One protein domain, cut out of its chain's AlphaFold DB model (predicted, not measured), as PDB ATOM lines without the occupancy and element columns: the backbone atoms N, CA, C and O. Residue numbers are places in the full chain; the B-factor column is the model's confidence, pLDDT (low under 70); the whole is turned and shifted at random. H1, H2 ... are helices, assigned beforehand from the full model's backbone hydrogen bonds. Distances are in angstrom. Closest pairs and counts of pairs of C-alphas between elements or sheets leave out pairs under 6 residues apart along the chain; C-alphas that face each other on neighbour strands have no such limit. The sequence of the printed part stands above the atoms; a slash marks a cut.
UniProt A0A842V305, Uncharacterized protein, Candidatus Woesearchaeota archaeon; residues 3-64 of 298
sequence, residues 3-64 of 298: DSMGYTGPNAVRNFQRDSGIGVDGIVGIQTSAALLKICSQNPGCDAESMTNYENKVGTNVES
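This is residues 3 to 64 of the 298 residues of an uncharacterized protein of Candidatus Woesearchaeota archaeon (UniProt A0A842V305). Two helices, H3 and H2, run side by side and opposite ways as a loose helical hairpin, and the shorter H1 crosses at a steep angle on the side of H2 away from H3. H2 is in the middle of this small stack, while H1 and H3 stay apart. The printed part has 62 residues with three named helices, H1, H2 and H3 in that order along the chain, and no named strand; the class is all helix, with 40 residues in the helices. The whole is compact, with a radius of gyration of the C-alphas of 11.9 A and spans of 29 by 29 by 19 A.

Begin with the longest helix, H3, residues 48 to 64, and look from it to H2, residues 30 to 42. They only just touch, with 3 pairs of C-alphas within 8 A; the closest C-alphas are those of Leu 37 and Met 51, 7.3 A apart. Their lines stand at a shallow tilt of 23 degrees and they run opposite ways, a helical hairpin. Now look from H2 to H1, residues 10 to 19. These two are close but not clearly touching, and their closest C-alphas, those of Gln 17 and Thr 32, are 6.6 A apart. Their lines stand at a steep tilt of 66 degrees, and they run the same way. H1 and H3 are apart. In the backbone, every O i to N i+4 pair is within hydrogen-bond range in H1, against 8 of 9 in H2 and 8 of 13 in H3.

Find C-alpha 48 at (-58.562, 43.479, -12.282); from there H3 runs 25.1 A to C-alpha 64 at (-46.968, 54.512, 7.115), the last printed residue. H2 begins at C-alpha 30, at (-44.405, 42.342, -1.630), and measures 18.7 A from there to C-alpha 42. H1 begins at C-alpha 10, at (-48.351, 27.377, 2.674), and measures 14.5 A to C-alpha 19. Residues 3 to 9, before H1, hold no named helix.

The two C-alphas farthest apart are those of Pro 44 and Ser 64, at 33.2 A, and the first and last printed C-alphas, of Asp 3 and Ser 64, are 28.6 A apart. The printed part has no cut. The five residues between H2 and H3 make a tight link, the ten between H1 and H2 a short one, and no link is long. The mean pLDDT of the printed part is 83.2; look for values under 70 at residues 3 to 8, 48, 55 and 59 to 64. The mean pLDDT of H3 is 68, against 94 for H1 and 94 for H2.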
ATOM      1  N   ASP A   3     -56.682  31.056  -3.326       60.38
ATOM      2  CA  ASP A   3     -57.825  30.147  -3.109       60.38
ATOM      3  C   ASP A   3     -58.644  29.869  -4.387       60.38
ATOM      4  O   ASP A   3     -59.180  28.781  -4.557       60.38
ATOM      5  N   SER A   4     -58.706  30.834  -5.316       62.78
ATOM      6  CA  SER A   4     -59.404  30.684  -6.610       62.78
ATOM      7  C   SER A   4     -58.583  29.871  -7.618       62.78
ATOM      8  O   SER A   4     -59.128  29.214  -8.496       62.78
ATOM      9  N   MET A   5     -57.257  29.868  -7.464       64.06
ATOM     10  CA  MET A   5     -56.338  29.041  -8.245       64.06
ATOM     11  C   MET A   5     -56.189  27.617  -7.668       64.06
ATOM     12  O   MET A   5     -55.290  26.894  -8.081       64.06
ATOM     13  N   GLY A   6     -57.039  27.207  -6.711       60.22
ATOM     14  CA  GLY A   6     -56.961  25.891  -6.051       60.22
ATOM     15  C   GLY A   6     -55.791  25.756  -5.070       60.22
ATOM     16  O   GLY A   6     -55.433  24.661  -4.649       60.22
ATOM     17  N   TYR A   7     -55.180  26.880  -4.709       67.75
ATOM     18  CA  TYR A   7     -53.938  26.969  -3.961       67.75
ATOM     19  C   TYR A   7     -54.225  27.430  -2.530       67.75
ATOM     20  O   TYR A   7     -53.898  28.551  -2.143       67.75
ATOM     21  N   THR A   8     -54.852  26.570  -1.727       66.31
ATOM     22  CA  THR A   8     -55.055  26.839  -0.300       66.31
ATOM     23  C   THR A   8     -53.848  26.326   0.496       66.31
ATOM     24  O   THR A   8     -53.492  25.150   0.475       66.31
ATOM     25  N   GLY A   9     -53.161  27.233   1.191       83.38
ATOM     26  CA  GLY A   9     -52.147  26.887   2.192       83.38
ATOM     27  C   GLY A   9     -50.679  27.181   1.833       83.38
ATOM     28  O   GLY A   9     -50.348  27.606   0.725       83.38
ATOM     29  N   PRO A  10     -49.756  26.971   2.793       86.38
ATOM     30  CA  PRO A  10     -48.351  27.377   2.674       86.38
ATOM     31  C   PRO A  10     -47.600  26.690   1.527       86.38
ATOM     32  O   PRO A  10     -46.689  27.272   0.941       86.38
ATOM     33  N   ASN A  11     -47.982  25.455   1.190       88.75
ATOM     34  CA  ASN A  11     -47.348  24.684   0.118       88.75
ATOM     35  C   ASN A  11     -47.611  25.299  -1.257       88.75
ATOM     36  O   ASN A  11     -46.716  25.355  -2.097       88.75
ATOM     37  N   ALA A  12     -48.812  25.837  -1.454       92.88
ATOM     38  CA  ALA A  12     -49.178  26.512  -2.679       92.88
ATOM     39  C   ALA A  12     -48.348  27.777  -2.925       92.88
ATOM     40  O   ALA A  12     -47.814  27.981  -4.014       92.88
ATOM     41  N   VAL A  13     -48.180  28.590  -1.878       94.75
ATOM     42  CA  VAL A  13     -47.348  29.797  -1.933       94.75
ATOM     43  C   VAL A  13     -45.902  29.432  -2.260       94.75
ATOM     44  O   VAL A  13     -45.286  30.072  -3.105       94.75
ATOM     45  N   ARG A  14     -45.370  28.368  -1.647       95.25
ATOM     46  CA  ARG A  14     -43.997  27.907  -1.903       95.25
ATOM     47  C   ARG A  14     -43.788  27.430  -3.336       95.25
ATOM     48  O   ARG A  14     -42.750  27.732  -3.917       95.25
ATOM     49  N   ASN A  15     -44.751  26.703  -3.899       95.50
ATOM     50  CA  ASN A  15     -44.677  26.256  -5.288       95.50
ATOM     51  C   ASN A  15     -44.710  27.452  -6.240       95.50
ATOM     52  O   ASN A  15     -43.785  27.621  -7.023       95.50
ATOM     53  N   PHE A  16     -45.660  28.367  -6.048       95.88
ATOM     54  CA  PHE A  16     -45.727  29.605  -6.820       95.88
ATOM     55  C   PHE A  16     -44.428  30.428  -6.754       95.88
ATOM     56  O   PHE A  16     -43.958  30.951  -7.766       95.88
ATOM     57  N   GLN A  17     -43.833  30.556  -5.564       96.56
ATOM     58  CA  GLN A  17     -42.571  31.272  -5.371       96.56
ATOM     59  C   GLN A  17     -41.413  30.609  -6.121       96.56
ATOM     60  O   GLN A  17     -40.605  31.316  -6.727       96.56
ATOM     61  N   ARG A  18     -41.357  29.270  -6.115       97.44
ATOM     62  CA  ARG A  18     -40.360  28.489  -6.854       97.44
ATOM     63  C   ARG A  18     -40.510  28.702  -8.359       97.44
ATOM     64  O   ARG A  18     -39.526  29.044  -9.010       97.44
ATOM     65  N   ASP A  19     -41.734  28.606  -8.867       96.50
ATOM     66  CA  ASP A  19     -42.051  28.757 -10.292       96.50
ATOM     67  C   ASP A  19     -41.802  30.191 -10.787       96.50
ATOM     68  O   ASP A  19     -41.381  30.416 -11.919       96.50
ATOM     69  N   SER A  20     -42.006  31.179  -9.913       96.12
ATOM     70  CA  SER A  20     -41.764  32.597 -10.208       96.12
ATOM     71  C   SER A  20     -40.302  33.027 -10.036       96.12
ATOM     72  O   SER A  20     -39.982  34.191 -10.287       96.12
ATOM     73  N   GLY A  21     -39.413  32.138  -9.576       96.88
ATOM     74  CA  GLY A  21     -37.997  32.445  -9.351       96.88
ATOM     75  C   GLY A  21     -37.736  33.458  -8.227       96.88
ATOM     76  O   GLY A  21     -36.726  34.162  -8.259       96.88
ATOM     77  N   ILE A  22     -38.634  33.559  -7.244       96.88
ATOM     78  CA  ILE A  22     -38.483  34.421  -6.059       96.88
ATOM     79  C   ILE A  22     -38.161  33.581  -4.812       96.88
ATOM     80  O   ILE A  22     -38.226  32.353  -4.836       96.88
ATOM     81  N   GLY A  23     -37.767  34.231  -3.712       96.75
ATOM     82  CA  GLY A  23     -37.455  33.532  -2.460       96.75
ATOM     83  C   GLY A  23     -38.626  32.667  -1.973       96.75
ATOM     84  O   GLY A  23     -39.754  33.145  -1.892       96.75
ATOM     85  N   VAL A  24     -38.352  31.396  -1.656       97.44
ATOM     86  CA  VAL A  24     -39.359  30.407  -1.234       97.44
ATOM     87  C   VAL A  24     -39.449  30.378   0.293       97.44
ATOM     88  O   VAL A  24     -38.759  29.603   0.952       97.44
ATOM     89  N   ASP A  25     -40.286  31.237   0.867       95.50
ATOM     90  CA  ASP A  25     -40.540  31.307   2.315       95.50
ATOM     91  C   ASP A  25     -41.950  30.814   2.702       95.50
ATOM     92  O   ASP A  25     -42.204  30.473   3.859       95.50
ATOM     93  N   GLY A  26     -42.859  30.678   1.731       94.88
ATOM     94  CA  GLY A  26     -44.270  30.363   1.950       94.88
ATOM     95  C   GLY A  26     -45.093  31.530   2.501       94.88
ATOM     96  O   GLY A  26     -46.220  31.313   2.946       94.88
ATOM     97  N   ILE A  27     -44.554  32.749   2.480       94.12
ATOM     98  CA  ILE A  27     -45.188  33.980   2.950       94.12
ATOM     99  C   ILE A  27     -45.502  34.875   1.743       94.12
ATOM    100  O   ILE A  27     -44.671  35.160   0.881       94.12
ATOM    101  N   VAL A  28     -46.733  35.377   1.677       94.75
ATOM    102  CA  VAL A  28     -47.142  36.307   0.615       94.75
ATOM    103  C   VAL A  28     -46.671  37.724   0.963       94.75
ATOM    104  O   VAL A  28     -47.409  38.523   1.531       94.75
ATOM    105  N   GLY A  29     -45.402  38.017   0.666       94.69
ATOM    106  CA  GLY A  29     -44.807  39.353   0.786       94.69
ATOM    107  C   GLY A  29     -45.001  40.227  -0.461       94.69
ATOM    108  O   GLY A  29     -45.690  39.848  -1.410       94.69
ATOM    109  N   ILE A  30     -44.346  41.397  -0.493       94.94
ATOM    110  CA  ILE A  30     -44.405  42.342  -1.630       94.94
ATOM    111  C   ILE A  30     -43.916  41.681  -2.929       94.94
ATOM    112  O   ILE A  30     -44.549  41.840  -3.967       94.94
ATOM    113  N   GLN A  31     -42.830  40.903  -2.868       95.50
ATOM    114  CA  GLN A  31     -42.291  40.200  -4.041       95.50
ATOM    115  C   GLN A  31     -43.279  39.160  -4.588       95.50
ATOM    116  O   GLN A  31     -43.576  39.168  -5.780       95.50
ATOM    117  N   THR A  32     -43.846  38.323  -3.711       96.12
ATOM    118  CA  THR A  32     -44.872  37.332  -4.074       96.12
ATOM    119  C   THR A  32     -46.109  38.003  -4.665       96.12
ATOM    120  O   THR A  32     -46.629  37.563  -5.687       96.12
ATOM    121  N   SER A  33     -46.546  39.112  -4.067       94.12
ATOM    122  CA  SER A  33     -47.708  39.876  -4.529       94.12
ATOM    123  C   SER A  33     -47.481  40.484  -5.914       94.12
ATOM    124  O   SER A  33     -48.344  40.373  -6.777       94.12
ATOM    125  N   ALA A  34     -46.305  41.069  -6.163       94.75
ATOM    126  CA  ALA A  34     -45.951  41.629  -7.466       94.75
ATOM    127  C   ALA A  34     -45.868  40.551  -8.562       94.75
ATOM    128  O   ALA A  34     -46.319  40.774  -9.687       94.75
ATOM    129  N   ALA A  35     -45.333  39.370  -8.238       95.62
ATOM    130  CA  ALA A  35     -45.295  38.235  -9.159       95.62
ATOM    131  C   ALA A  35     -46.708  37.729  -9.500       95.62
ATOM    132  O   ALA A  35     -47.017  37.532 -10.677       95.62
ATOM    133  N   LEU A  36     -47.587  37.596  -8.498       94.12
ATOM    134  CA  LEU A  36     -48.996  37.237  -8.707       94.12
ATOM    135  C   LEU A  36     -49.685  38.253  -9.620       94.12
ATOM    136  O   LEU A  36     -50.381  37.868 -10.558       94.12
ATOM    137  N   LEU A  37     -49.434  39.545  -9.390       92.81
ATOM    138  CA  LEU A  37     -50.001  40.635 -10.177       92.81
ATOM    139  C   LEU A  37     -49.574  40.560 -11.653       92.81
ATOM    140  O   LEU A  37     -50.390  40.721 -12.561       92.81
ATOM    141  N   LYS A  38     -48.287  40.277 -11.891       94.06
ATOM    142  CA  LYS A  38     -47.705  40.128 -13.230       94.06
ATOM    143  C   LYS A  38     -48.321  38.958 -13.996       94.06
ATOM    144  O   LYS A  38     -48.638  39.114 -15.167       94.06
ATOM    145  N   ILE A  39     -48.502  37.809 -13.350       93.69
ATOM    146  CA  ILE A  39     -49.153  36.650 -13.981       93.69
ATOM    147  C   ILE A  39     -50.628  36.952 -14.235       93.69
ATOM    148  O   ILE A  39     -51.168  36.580 -15.276       93.69
ATOM    149  N   CYS A  40     -51.275  37.684 -13.326       91.25
ATOM    150  CA  CYS A  40     -52.674  38.022 -13.510       91.25
ATOM    151  C   CYS A  40     -52.912  38.949 -14.701       91.25
ATOM    152  O   CYS A  40     -53.858  38.751 -15.452       91.25
ATOM    153  N   SER A  41     -52.051  39.946 -14.913       90.50
ATOM    154  CA  SER A  41     -52.194  40.856 -16.058       90.50
ATOM    155  C   SER A  41     -51.998  40.161 -17.410       90.50
ATOM    156  O   SER A  41     -52.446  40.675 -18.431       90.50
ATOM    157  N   GLN A  42     -51.365  38.984 -17.417       93.25
ATOM    158  CA  GLN A  42     -51.160  38.162 -18.608       93.25
ATOM    159  C   GLN A  42     -52.329  37.211 -18.891       93.25
ATOM    160  O   GLN A  42     -52.479  36.775 -20.032       93.25
ATOM    161  N   ASN A  43     -53.171  36.910 -17.896       90.62
ATOM    162  CA  ASN A  43     -54.288  35.979 -18.036       90.62
ATOM    163  C   ASN A  43     -55.643  36.714 -18.005       90.62
ATOM    164  O   ASN A  43     -55.991  37.325 -16.997       90.62
ATOM    165  N   PRO A  44     -56.480  36.608 -19.055       83.31
ATOM    166  CA  PRO A  44     -57.743  37.349 -19.160       83.31
ATOM    167  C   PRO A  44     -58.844  36.904 -18.177       83.31
ATOM    168  O   PRO A  44     -59.919  37.493 -18.173       83.31
ATOM    169  N   GLY A  45     -58.597  35.888 -17.344       83.81
ATOM    170  CA  GLY A  45     -59.506  35.440 -16.276       83.81
ATOM    171  C   GLY A  45     -59.280  36.131 -14.928       83.81
ATOM    172  O   GLY A  45     -59.851  35.724 -13.922       83.81
ATOM    173  N   CYS A  46     -58.403  37.130 -14.891       82.81
ATOM    174  CA  CYS A  46     -58.086  37.876 -13.690       82.81
ATOM    175  C   CYS A  46     -58.961  39.111 -13.535       82.81
ATOM    176  O   CYS A  46     -58.807  40.088 -14.269       82.81
ATOM    177  N   ASP A  47     -59.824  39.099 -12.524       81.62
ATOM    178  CA  ASP A  47     -60.645  40.249 -12.163       81.62
ATOM    179  C   ASP A  47     -59.742  41.395 -11.681       81.62
ATOM    180  O   ASP A  47     -59.323  41.447 -10.521       81.62
ATOM    181  N   ALA A  48     -59.427  42.334 -12.576       69.94
ATOM    182  CA  ALA A  48     -58.562  43.479 -12.282       69.94
ATOM    183  C   ALA A  48     -59.065  44.314 -11.084       69.94
ATOM    184  O   ALA A  48     -58.265  44.901 -10.355       69.94
ATOM    185  N   GLU A  49     -60.379  44.313 -10.827       77.94
ATOM    186  CA  GLU A  49     -60.995  44.957  -9.658       77.94
ATOM    187  C   GLU A  49     -60.575  44.333  -8.319       77.94
ATOM    188  O   GLU A  49     -60.448  45.044  -7.321       77.94
ATOM    189  N   SER A  50     -60.301  43.025  -8.269       73.25
ATOM    190  CA  SER A  50     -59.792  42.389  -7.044       73.25
ATOM    191  C   SER A  50     -58.363  42.831  -6.720       73.25
ATOM    192  O   SER A  50     -57.963  42.852  -5.555       73.25
ATOM    193  N   MET A  51     -57.587  43.214  -7.734       70.38
ATOM    194  CA  MET A  51     -56.168  43.521  -7.575       70.38
ATOM    195  C   MET A  51     -55.902  44.968  -7.167       70.38
ATOM    196  O   MET A  51     -55.031  45.202  -6.331       70.38
ATOM    197  N   THR A  52     -56.704  45.924  -7.641       73.62
ATOM    198  CA  THR A  52     -56.607  47.331  -7.205       73.62
ATOM    199  C   THR A  52     -56.876  47.484  -5.705       73.62
ATOM    200  O   THR A  52     -56.237  48.288  -5.026       73.62
ATOM    201  N   ASN A  53     -57.762  46.659  -5.142       75.19
ATOM    202  CA  ASN A  53     -57.998  46.615  -3.698       75.19
ATOM    203  C   ASN A  53     -56.808  46.040  -2.913       75.19
ATOM    204  O   ASN A  53     -56.547  46.464  -1.784       75.19
ATOM    205  N   TYR A  54     -56.071  45.092  -3.496       73.44
ATOM    206  CA  TYR A  54     -54.903  44.496  -2.854       73.44
ATOM    207  C   TYR A  54     -53.688  45.432  -2.902       73.44
ATOM    208  O   TYR A  54     -53.040  45.636  -1.876       73.44
ATOM    209  N   GLU A  55     -53.432  46.084  -4.040       69.38
ATOM    210  CA  GLU A  55     -52.367  47.090  -4.177       69.38
ATOM    211  C   GLU A  55     -52.546  48.251  -3.196       69.38
ATOM    212  O   GLU A  55     -51.602  48.608  -2.490       69.38
ATOM    213  N   ASN A  56     -53.768  48.774  -3.055       74.69
ATOM    214  CA  ASN A  56     -54.058  49.836  -2.089       74.69
ATOM    215  C   ASN A  56     -53.814  49.392  -0.636       74.69
ATOM    216  O   ASN A  56     -53.389  50.192   0.196       74.69
ATOM    217  N   LYS A  57     -54.038  48.114  -0.310       73.88
ATOM    218  CA  LYS A  57     -53.848  47.573   1.045       73.88
ATOM    219  C   LYS A  57     -52.385  47.250   1.367       73.88
ATOM    220  O   LYS A  57     -51.962  47.392   2.516       73.88
ATOM    221  N   VAL A  58     -51.611  46.818   0.374       73.06
ATOM    222  CA  VAL A  58     -50.181  46.517   0.535       73.06
ATOM    223  C   VAL A  58     -49.344  47.797   0.484       73.06
ATOM    224  O   VAL A  58     -48.471  47.975   1.330       73.06
ATOM    225  N   GLY A  59     -49.642  48.721  -0.434       63.88
ATOM    226  CA  GLY A  59     -48.902  49.978  -0.599       63.88
ATOM    227  C   GLY A  59     -49.027  50.933   0.594       63.88
ATOM    228  O   GLY A  59     -48.027  51.481   1.054       63.88
ATOM    229  N   THR A  60     -50.224  51.066   1.177       60.06
ATOM    230  CA  THR A  60     -50.472  51.998   2.300       60.06
ATOM    231  C   THR A  60     -49.738  51.630   3.596       60.06
ATOM    232  O   THR A  60     -49.439  52.505   4.415       60.06
ATOM    233  N   ASN A  61     -49.380  50.354   3.779       56.38
ATOM    234  CA  ASN A  61     -48.616  49.906   4.945       56.38
ATOM    235  C   ASN A  61     -47.114  50.221   4.847       56.38
ATOM    236  O   ASN A  61     -46.460  50.366   5.878       56.38
ATOM    237  N   VAL A  62     -46.565  50.378   3.638       56.22
ATOM    238  CA  VAL A  62     -45.138  50.692   3.447       56.22
ATOM    239  C   VAL A  62     -44.865  52.180   3.710       56.22
ATOM    240  O   VAL A  62     -43.883  52.522   4.367       56.22
ATOM    241  N   GLU A  63     -45.773  53.066   3.294       54.41
ATOM    242  CA  GLU A  63     -45.641  54.522   3.486       54.41
ATOM    243  C   GLU A  63     -45.849  54.961   4.948       54.41
ATOM    244  O   GLU A  63     -45.174  55.871   5.440       54.41
ATOM    245  N   SER A  64     -46.711  54.254   5.687       55.19
ATOM    246  CA  SER A  64     -46.968  54.512   7.115       55.19
ATOM    247  C   SER A  64     -45.847  54.005   8.036       55.19
ATOM    248  O   SER A  64     -45.664  54.512   9.143       55.19
TER     249      SER A  64